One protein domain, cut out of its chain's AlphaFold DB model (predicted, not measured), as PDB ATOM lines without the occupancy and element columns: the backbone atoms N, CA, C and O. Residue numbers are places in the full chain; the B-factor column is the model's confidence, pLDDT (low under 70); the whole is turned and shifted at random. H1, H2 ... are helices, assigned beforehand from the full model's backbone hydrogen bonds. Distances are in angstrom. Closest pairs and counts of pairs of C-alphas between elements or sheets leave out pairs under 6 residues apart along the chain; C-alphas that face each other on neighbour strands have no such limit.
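AT A GLANCE: This is residues 192 to 251 of the 366 residues of the protein "activating signal cointegrator 1 complex subunit 3-like" of Ixodes scapularis (UniProt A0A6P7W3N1). A small rounded knot of four short helices, packed crossed rather than side by side: H3 and H4 fold back on each other as a hairpin, H2 crosses the later part of H4 nearly at a right angle, and H1 packs on H3. Before H1, residues 192 to 199 loop across the side between H1 and H4. The printed part has 60 residues with four named helices, in the order H1, H2, H3, H4, and no named strand; the class is all helix. It is compact, with a radius of gyration of the C-alphas of 9.9 A and spans of 22 by 21 by 20 A.

HOW THE PARTS SIT: H1, residues 200 to 207, is close to but not clearly touching H2, residues 214 to 223; the closest C-alphas, those of Phe 206 and Ala 217, are 7.9 A apart. H3, residues 225 to 233, is the hub, touching the three other helices. It touches H1, with the C-alphas of Cys 205 and Ala 231 closest at 5.8 A, opposite ways at a steep tilt of 36 degrees, only just past shallow. H2 and H3 only just touch, with 3 pairs of C-alphas within 8 A; the closest are those of Cys 221 and Leu 228, 6.6 A apart, and the tilt is a steep 57 degrees, opposite ways. H4, residues 238 to 250, forms a helical hairpin with H3, opposite ways at a steep tilt of 41 degrees; it touches H3 with residues 241 to 245 alone, and the closest C-alphas are those of Leu 232 and Leu 241, 6.9 A apart. H4 touches H2 with residues 245 to 249 alone, about perpendicular at 83 degrees, with the C-alphas of Val 218 and Leu 248 closest at 5.6 A. H1 and H4 are apart. In H2, H3 and H4 every O i to N i+4 pair is within hydrogen-bond range; in H1 1 of 4 is, beside 4 of 5 O i to N i+3 pairs.

IN THESE COORDINATES: H1 begins at C-alpha 200, (-21.825, 34.023, -46.653), and is 11.2 A long from first to last C-alpha. H2 measures 14.2 A in the same way, and H3, which begins at C-alpha 225, (-30.322, 51.574, -38.215), measures 12.0 A. H4, the longest with 13 residues, measures 18.5 A and ends at C-alpha 250, (-40.908, 45.384, -44.897).

THE WHOLE: The two C-alphas farthest apart, those of Asp 200 and Glu 223, are 24.5 A from each other. The printed part has no cut. The links H2 to H3 and H3 to H4 are tight, H1 to H2 is short, and no link is long. The mean pLDDT of the printed part is 89.7, and no printed residue is under 70.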
ATOM      1  N   LEU A 192     -30.078  35.178 -42.369       93.06
ATOM      2  CA  LEU A 192     -29.731  36.441 -43.028       93.06
ATOM      3  C   LEU A 192     -29.571  36.325 -44.552       93.06
ATOM      4  O   LEU A 192     -29.881  37.283 -45.253       93.06
ATOM      5  N   LEU A 193     -29.227  35.146 -45.091       92.50
ATOM      6  CA  LEU A 193     -29.139  34.878 -46.549       92.50
ATOM      7  C   LEU A 193     -30.483  35.035 -47.321       92.50
ATOM      8  O   LEU A 193     -30.569  34.765 -48.522       92.50
ATOM      9  N   THR A 194     -31.564  35.417 -46.631       91.94
ATOM     10  CA  THR A 194     -32.886  35.746 -47.184       91.94
ATOM     11  C   THR A 194     -32.870  37.165 -47.732       91.94
ATOM     12  O   THR A 194     -33.617  37.481 -48.656       91.94
ATOM     13  N   LEU A 195     -32.021  38.021 -47.163       91.81
ATOM     14  CA  LEU A 195     -31.862  39.397 -47.586       91.81
ATOM     15  C   LEU A 195     -31.208  39.452 -48.976       91.81
ATOM     16  O   LEU A 195     -30.333  38.639 -49.288       91.81
ATOM     17  N   PRO A 196     -31.618  40.407 -49.824       90.25
ATOM     18  CA  PRO A 196     -31.006  40.582 -51.132       90.25
ATOM     19  C   PRO A 196     -29.530  40.968 -50.979       90.25
ATOM     20  O   PRO A 196     -29.177  41.717 -50.075       90.25
ATOM     21  N   HIS A 197     -28.679  40.497 -51.893       90.38
ATOM     22  CA  HIS A 197     -27.232  40.792 -51.929       90.38
ATOM     23  C   HIS A 197     -26.415  40.299 -50.728       90.38
ATOM     24  O   HIS A 197     -25.240  40.635 -50.637       90.38
ATOM     25  N   ILE A 198     -27.002  39.510 -49.825       90.44
ATOM     26  CA  ILE A 198     -26.274  38.913 -48.702       90.44
ATOM     27  C   ILE A 198     -25.828  37.503 -49.082       90.44
ATOM     28  O   ILE A 198     -26.652  36.616 -49.311       90.44
ATOM     29  N   ASP A 199     -24.514  37.318 -49.137       89.75
ATOM     30  CA  ASP A 199     -23.828  36.035 -49.249       89.75
ATOM     31  C   ASP A 199     -23.150  35.663 -47.917       89.75
ATOM     32  O   ASP A 199     -23.189  36.419 -46.943       89.75
ATOM     33  N   ASP A 200     -22.514  34.492 -47.862       88.31
ATOM     34  CA  ASP A 200     -21.825  34.023 -46.653       88.31
ATOM     35  C   ASP A 200     -20.696  34.963 -46.202       88.31
ATOM     36  O   ASP A 200     -20.417  35.072 -45.006       88.31
ATOM     37  N   ALA A 201     -20.072  35.694 -47.133       87.62
ATOM     38  CA  ALA A 201     -19.048  36.681 -46.807       87.62
ATOM     39  C   ALA A 201     -19.650  37.908 -46.102       87.62
ATOM     40  O   ALA A 201     -19.070  38.409 -45.137       87.62
ATOM     41  N   ALA A 202     -20.824  38.368 -46.540       87.69
ATOM     42  CA  ALA A 202     -21.554  39.468 -45.920       87.69
ATOM     43  C   ALA A 202     -22.160  39.090 -44.557       87.69
ATOM     44  O   ALA A 202     -22.276  39.954 -43.688       87.69
ATOM     45  N   VAL A 203     -22.486  37.812 -44.313       90.38
ATOM     46  CA  VAL A 203     -22.969  37.336 -42.997       90.38
ATOM     47  C   VAL A 203     -21.959  37.630 -41.879       90.38
ATOM     48  O   VAL A 203     -22.353  37.955 -40.760       90.38
ATOM     49  N   VAL A 204     -20.653  37.604 -42.167       90.12
ATOM     50  CA  VAL A 204     -19.600  37.919 -41.182       90.12
ATOM     51  C   VAL A 204     -19.720  39.355 -40.649       90.12
ATOM     52  O   VAL A 204     -19.445  39.597 -39.473       90.12
ATOM     53  N   CYS A 205     -20.198  40.298 -41.466       88.69
ATOM     54  CA  CYS A 205     -20.422  41.686 -41.050       88.69
ATOM     55  C   CYS A 205     -21.567  41.828 -40.037       88.69
ATOM     56  O   CYS A 205     -21.550  42.750 -39.231       88.69
ATOM     57  N   PHE A 206     -22.546  40.921 -40.035       89.75
ATOM     58  CA  PHE A 206     -23.590  40.907 -39.004       89.75
ATOM     59  C   PHE A 206     -23.055  40.346 -37.680       89.75
ATOM     60  O   PHE A 206     -23.381  40.849 -36.606       89.75
ATOM     61  N   LYS A 207     -22.137  39.376 -37.743       88.50
ATOM     62  CA  LYS A 207     -21.509  38.813 -36.542       88.50
ATOM     63  C   LYS A 207     -20.674  39.831 -35.769       88.50
ATOM     64  O   LYS A 207     -20.657  39.792 -34.543       88.50
ATOM     65  N   SER A 208     -20.021  40.775 -36.455       87.38
ATOM     66  CA  SER A 208     -19.226  41.827 -35.793       87.38
ATOM     67  C   SER A 208     -20.071  42.767 -34.924       87.38
ATOM     68  O   SER A 208     -19.555  43.359 -33.978       87.38
ATOM     69  N   ILE A 209     -21.374  42.854 -35.201       89.50
ATOM     70  CA  ILE A 209     -22.359  43.616 -34.424       89.50
ATOM     71  C   ILE A 209     -23.258  42.716 -33.562       89.50
ATOM     72  O   ILE A 209     -24.297  43.168 -33.093       89.50
ATOM     73  N   SER A 210     -22.849  41.462 -33.318       90.81
ATOM     74  CA  SER A 210     -23.595  40.470 -32.520       90.81
ATOM     75  C   SER A 210     -25.001  40.164 -33.054       90.81
ATOM     76  O   SER A 210     -25.932  39.955 -32.280       90.81
ATOM     77  N   VAL A 211     -25.160  40.155 -34.381       91.94
ATOM     78  CA  VAL A 211     -26.391  39.748 -35.064       91.94
ATOM     79  C   VAL A 211     -26.131  38.439 -35.801       91.94
ATOM     80  O   VAL A 211     -25.357  38.401 -36.757       91.94
ATOM     81  N   ASP A 212     -26.804  37.370 -35.385       91.56
ATOM     82  CA  ASP A 212     -26.671  36.039 -35.988       91.56
ATOM     83  C   ASP A 212     -27.935  35.606 -36.739       91.56
ATOM     84  O   ASP A 212     -27.895  34.666 -37.542       91.56
ATOM     85  N   SER A 213     -29.060  36.294 -36.519       92.81
ATOM     86  CA  SER A 213     -30.352  35.925 -37.091       92.81
ATOM     87  C   SER A 213     -31.130  37.095 -37.701       92.81
ATOM     88  O   SER A 213     -30.950  38.266 -37.370       92.81
ATOM     89  N   LEU A 214     -32.051  36.769 -38.609       92.00
ATOM     90  CA  LEU A 214     -32.922  37.740 -39.263       92.00
ATOM     91  C   LEU A 214     -33.816  38.515 -38.272       92.00
ATOM     92  O   LEU A 214     -33.936  39.727 -38.446       92.00
ATOM     93  N   PRO A 215     -34.418  37.899 -37.231       90.75
ATOM     94  CA  PRO A 215     -35.159  38.647 -36.215       90.75
ATOM     95  C   PRO A 215     -34.302  39.678 -35.472       90.75
ATOM     96  O   PRO A 215     -34.757  40.803 -35.275       90.75
ATOM     97  N   GLU A 216     -33.061  39.333 -35.118       91.81
ATOM     98  CA  GLU A 216     -32.112  40.265 -34.488       91.81
ATOM     99  C   GLU A 216     -31.749  41.412 -35.437       91.81
ATOM    100  O   GLU A 216     -31.744  42.571 -35.026       91.81
ATOM    101  N   ALA A 217     -31.540  41.125 -36.727       91.88
ATOM    102  CA  ALA A 217     -31.303  42.159 -37.734       91.88
ATOM    103  C   ALA A 217     -32.501  43.111 -37.881       91.88
ATOM    104  O   ALA A 217     -32.319  44.323 -37.982       91.88
ATOM    105  N   VAL A 218     -33.732  42.586 -37.864       90.81
ATOM    106  CA  VAL A 218     -34.958  43.401 -37.894       90.81
ATOM    107  C   VAL A 218     -35.076  44.247 -36.627       90.81
ATOM    108  O   VAL A 218     -35.431  45.423 -36.712       90.81
ATOM    109  N   GLN A 219     -34.772  43.689 -35.456       89.19
ATOM    110  CA  GLN A 219     -34.785  44.431 -34.198       89.19
ATOM    111  C   GLN A 219     -33.766  45.578 -34.224       89.19
ATOM    112  O   GLN A 219     -34.147  46.734 -34.034       89.19
ATOM    113  N   LEU A 220     -32.509  45.292 -34.575       90.12
ATOM    114  CA  LEU A 220     -31.453  46.300 -34.650       90.12
ATOM    115  C   LEU A 220     -31.738  47.360 -35.723       90.12
ATOM    116  O   LEU A 220     -31.475  48.541 -35.509       90.12
ATOM    117  N   CYS A 221     -32.329  46.976 -36.858       90.44
ATOM    118  CA  CYS A 221     -32.761  47.919 -37.892       90.44
ATOM    119  C   CYS A 221     -33.818  48.914 -37.374       90.44
ATOM    120  O   CYS A 221     -33.856  50.054 -37.840       90.44
ATOM    121  N   ASN A 222     -34.674  48.499 -36.434       86.81
ATOM    122  CA  ASN A 222     -35.689  49.365 -35.830       86.81
ATOM    123  C   ASN A 222     -35.118  50.226 -34.692       86.81
ATOM    124  O   ASN A 222     -35.501  51.386 -34.558       86.81
ATOM    125  N   GLU A 223     -34.201  49.685 -33.887       88.88
ATOM    126  CA  GLU A 223     -33.631  50.376 -32.721       88.88
ATOM    127  C   GLU A 223     -32.460  51.304 -33.079       88.88
ATOM    128  O   GLU A 223     -32.310  52.382 -32.505       88.88
ATOM    129  N   SER A 224     -31.588  50.896 -34.005       89.38
ATOM    130  CA  SER A 224     -30.335  51.589 -34.339       89.38
ATOM    131  C   SER A 224     -29.885  51.317 -35.787       89.38
ATOM    132  O   SER A 224     -28.841  50.698 -36.015       89.38
ATOM    133  N   PRO A 225     -30.606  51.843 -36.800       88.75
ATOM    134  CA  PRO A 225     -30.322  51.574 -38.215       88.75
ATOM    135  C   PRO A 225     -28.911  51.994 -38.648       88.75
ATOM    136  O   PRO A 225     -28.282  51.303 -39.441       88.75
ATOM    137  N   LYS A 226     -28.366  53.076 -38.072       90.38
ATOM    138  CA  LYS A 226     -27.020  53.581 -38.394       90.38
ATOM    139  C   LYS A 226     -25.904  52.587 -38.059       90.38
ATOM    140  O   LYS A 226     -24.885  52.562 -38.743       90.38
ATOM    141  N   ALA A 227     -26.072  51.796 -36.996       89.75
ATOM    142  CA  ALA A 227     -25.083  50.794 -36.601       89.75
ATOM    143  C   ALA A 227     -25.026  49.661 -37.631       89.75
ATOM    144  O   ALA A 227     -23.941  49.264 -38.058       89.75
ATOM    145  N   LEU A 228     -26.202  49.213 -38.081       89.00
ATOM    146  CA  LEU A 228     -26.334  48.204 -39.123       89.00
ATOM    147  C   LEU A 228     -25.818  48.713 -40.476       89.00
ATOM    148  O   LEU A 228     -25.060  48.018 -41.148       89.00
ATOM    149  N   GLU A 229     -26.159  49.950 -40.846       90.62
ATOM    150  CA  GLU A 229     -25.663  50.585 -42.071       90.62
ATOM    151  C   GLU A 229     -24.138  50.656 -42.089       90.62
ATOM    152  O   GLU A 229     -23.524  50.251 -43.073       90.62
ATOM    153  N   LYS A 230     -23.518  51.095 -40.987       89.94
ATOM    154  CA  LYS A 230     -22.059  51.184 -40.872       89.94
ATOM    155  C   LYS A 230     -21.377  49.825 -41.050       89.94
ATOM    156  O   LYS A 230     -20.372  49.754 -41.747       89.94
ATOM    157  N   ALA A 231     -21.918  48.768 -40.445       88.06
ATOM    158  CA  ALA A 231     -21.348  47.423 -40.543       88.06
ATOM    159  C   ALA A 231     -21.424  46.850 -41.967       88.06
ATOM    160  O   ALA A 231     -20.515  46.153 -42.412       88.06
ATOM    161  N   LEU A 232     -22.499  47.158 -42.697       87.75
ATOM    162  CA  LEU A 232     -22.725  46.649 -44.050       87.75
ATOM    163  C   LEU A 232     -22.074  47.501 -45.146       87.75
ATOM    164  O   LEU A 232     -21.793  46.985 -46.229       87.75
ATOM    165  N   HIS A 233     -21.800  48.779 -44.875       87.06
ATOM    166  CA  HIS A 233     -21.195  49.705 -45.838       87.06
ATOM    167  C   HIS A 233     -19.807  49.254 -46.321       87.06
ATOM    168  O   HIS A 233     -19.394  49.601 -47.421       87.06
ATOM    169  N   GLU A 234     -19.091  48.446 -45.531       80.06
ATOM    170  CA  GLU A 234     -17.779  47.905 -45.912       80.06
ATOM    171  C   GLU A 234     -17.847  46.886 -47.062       80.06
ATOM    172  O   GLU A 234     -16.853  46.676 -47.760       80.06
ATOM    173  N   LYS A 235     -18.997  46.229 -47.263       84.75
ATOM    174  CA  LYS A 235     -19.167  45.148 -48.251       84.75
ATOM    175  C   LYS A 235     -20.210  45.437 -49.319       84.75
ATOM    176  O   LYS A 235     -20.125  44.868 -50.405       84.75
ATOM    177  N   LEU A 236     -21.184  46.293 -49.029       88.69
ATOM    178  CA  LEU A 236     -22.291  46.586 -49.928       88.69
ATOM    179  C   LEU A 236     -22.188  47.998 -50.486       88.69
ATOM    180  O   LEU A 236     -21.913  48.957 -49.770       88.69
ATOM    181  N   GLN A 237     -22.504  48.135 -51.772       90.38
ATOM    182  CA  GLN A 237     -22.686  49.448 -52.379       90.38
ATOM    183  C   GLN A 237     -23.908  50.148 -51.776       90.38
ATOM    184  O   GLN A 237     -24.876  49.500 -51.377       90.38
ATOM    185  N   GLU A 238     -23.925  51.481 -51.807       90.81
ATOM    186  CA  GLU A 238     -25.002  52.290 -51.224       90.81
ATOM    187  C   GLU A 238     -26.399  51.884 -51.724       90.81
ATOM    188  O   GLU A 238     -27.344  51.794 -50.941       90.81
ATOM    189  N   ARG A 239     -26.538  51.535 -53.008       92.06
ATOM    190  CA  ARG A 239     -27.803  51.034 -53.570       92.06
ATOM    191  C   ARG A 239     -28.223  49.683 -52.980       92.06
ATOM    192  O   ARG A 239     -29.405  49.482 -52.713       92.06
ATOM    193  N   GLN A 240     -27.284  48.755 -52.813       92.19
ATOM    194  CA  GLN A 240     -27.556  47.434 -52.236       92.19
ATOM    195  C   GLN A 240     -27.912  47.564 -50.756       92.19
ATOM    196  O   GLN A 240     -28.865  46.938 -50.300       92.19
ATOM    197  N   LEU A 241     -27.206  48.442 -50.038       91.94
ATOM    198  CA  LEU A 241     -27.477  48.749 -48.641       91.94
ATOM    199  C   LEU A 241     -28.898  49.288 -48.448       91.94
ATOM    200  O   LEU A 241     -29.643  48.754 -47.630       91.94
ATOM    201  N   HIS A 242     -29.313  50.272 -49.253       90.88
ATOM    202  CA  HIS A 242     -30.686  50.782 -49.221       90.88
ATOM    203  C   HIS A 242     -31.715  49.668 -49.446       90.88
ATOM    204  O   HIS A 242     -32.687  49.571 -48.702       90.88
ATOM    205  N   GLN A 243     -31.477  48.773 -50.412       91.19
ATOM    206  CA  GLN A 243     -32.378  47.645 -50.675       91.19
ATOM    207  C   GLN A 243     -32.463  46.665 -49.498       91.19
ATOM    208  O   GLN A 243     -33.555  46.183 -49.194       91.19
ATOM    209  N   VAL A 244     -31.350  46.379 -48.818       92.19
ATOM    210  CA  VAL A 244     -31.337  45.534 -47.614       92.19
ATOM    211  C   VAL A 244     -32.118  46.195 -46.479       92.19
ATOM    212  O   VAL A 244     -32.997  45.560 -45.896       92.19
ATOM    213  N   MET A 245     -31.859  47.475 -46.207       90.88
ATOM    214  CA  MET A 245     -32.544  48.226 -45.149       90.88
ATOM    215  C   MET A 245     -34.050  48.335 -45.414       90.88
ATOM    216  O   MET A 245     -34.860  48.119 -44.513       90.88
ATOM    217  N   ASP A 246     -34.451  48.603 -46.657       89.38
ATOM    218  CA  ASP A 246     -35.862  48.636 -47.048       89.38
ATOM    219  C   ASP A 246     -36.524  47.264 -46.930       89.38
ATOM    220  O   ASP A 246     -37.673  47.170 -46.497       89.38
ATOM    221  N   THR A 247     -35.795  46.197 -47.257       90.00
ATOM    222  CA  THR A 247     -36.275  44.824 -47.085       90.00
ATOM    223  C   THR A 247     -36.519  44.514 -45.609       90.00
ATOM    224  O   THR A 247     -37.598  44.038 -45.261       90.00
ATOM    225  N   LEU A 248     -35.570  44.842 -44.725       90.38
ATOM    226  CA  LEU A 248     -35.695  44.630 -43.278       90.38
ATOM    227  C   LEU A 248     -36.908  45.352 -42.682       90.38
ATOM    228  O   LEU A 248     -37.609  44.786 -41.846       90.38
ATOM    229  N   ARG A 249     -37.204  46.569 -43.156       86.75
ATOM    230  CA  ARG A 249     -38.384  47.349 -42.737       86.75
ATOM    231  C   ARG A 249     -39.713  46.766 -43.225       86.75
ATOM    232  O   ARG A 249     -40.750  47.078 -42.648       86.75
ATOM    233  N   GLN A 250     -39.704  45.980 -44.302       84.44
ATOM    234  CA  GLN A 250     -40.908  45.384 -44.897       84.44
ATOM    235  C   GLN A 250     -41.233  43.988 -44.354       84.44
ATOM    236  O   GLN A 250     -42.344  43.497 -44.592       84.44
ATOM    237  N   LEU A 251     -40.285  43.351 -43.657       86.81
ATOM    238  CA  LEU A 251     -40.471  42.035 -43.054       86.81
ATOM    239  C   LEU A 251     -41.525  42.070 -41.936       86.81
ATOM    240  O   LEU A 251     -41.670  43.072 -41.231       86.81
TER     241      LEU A 251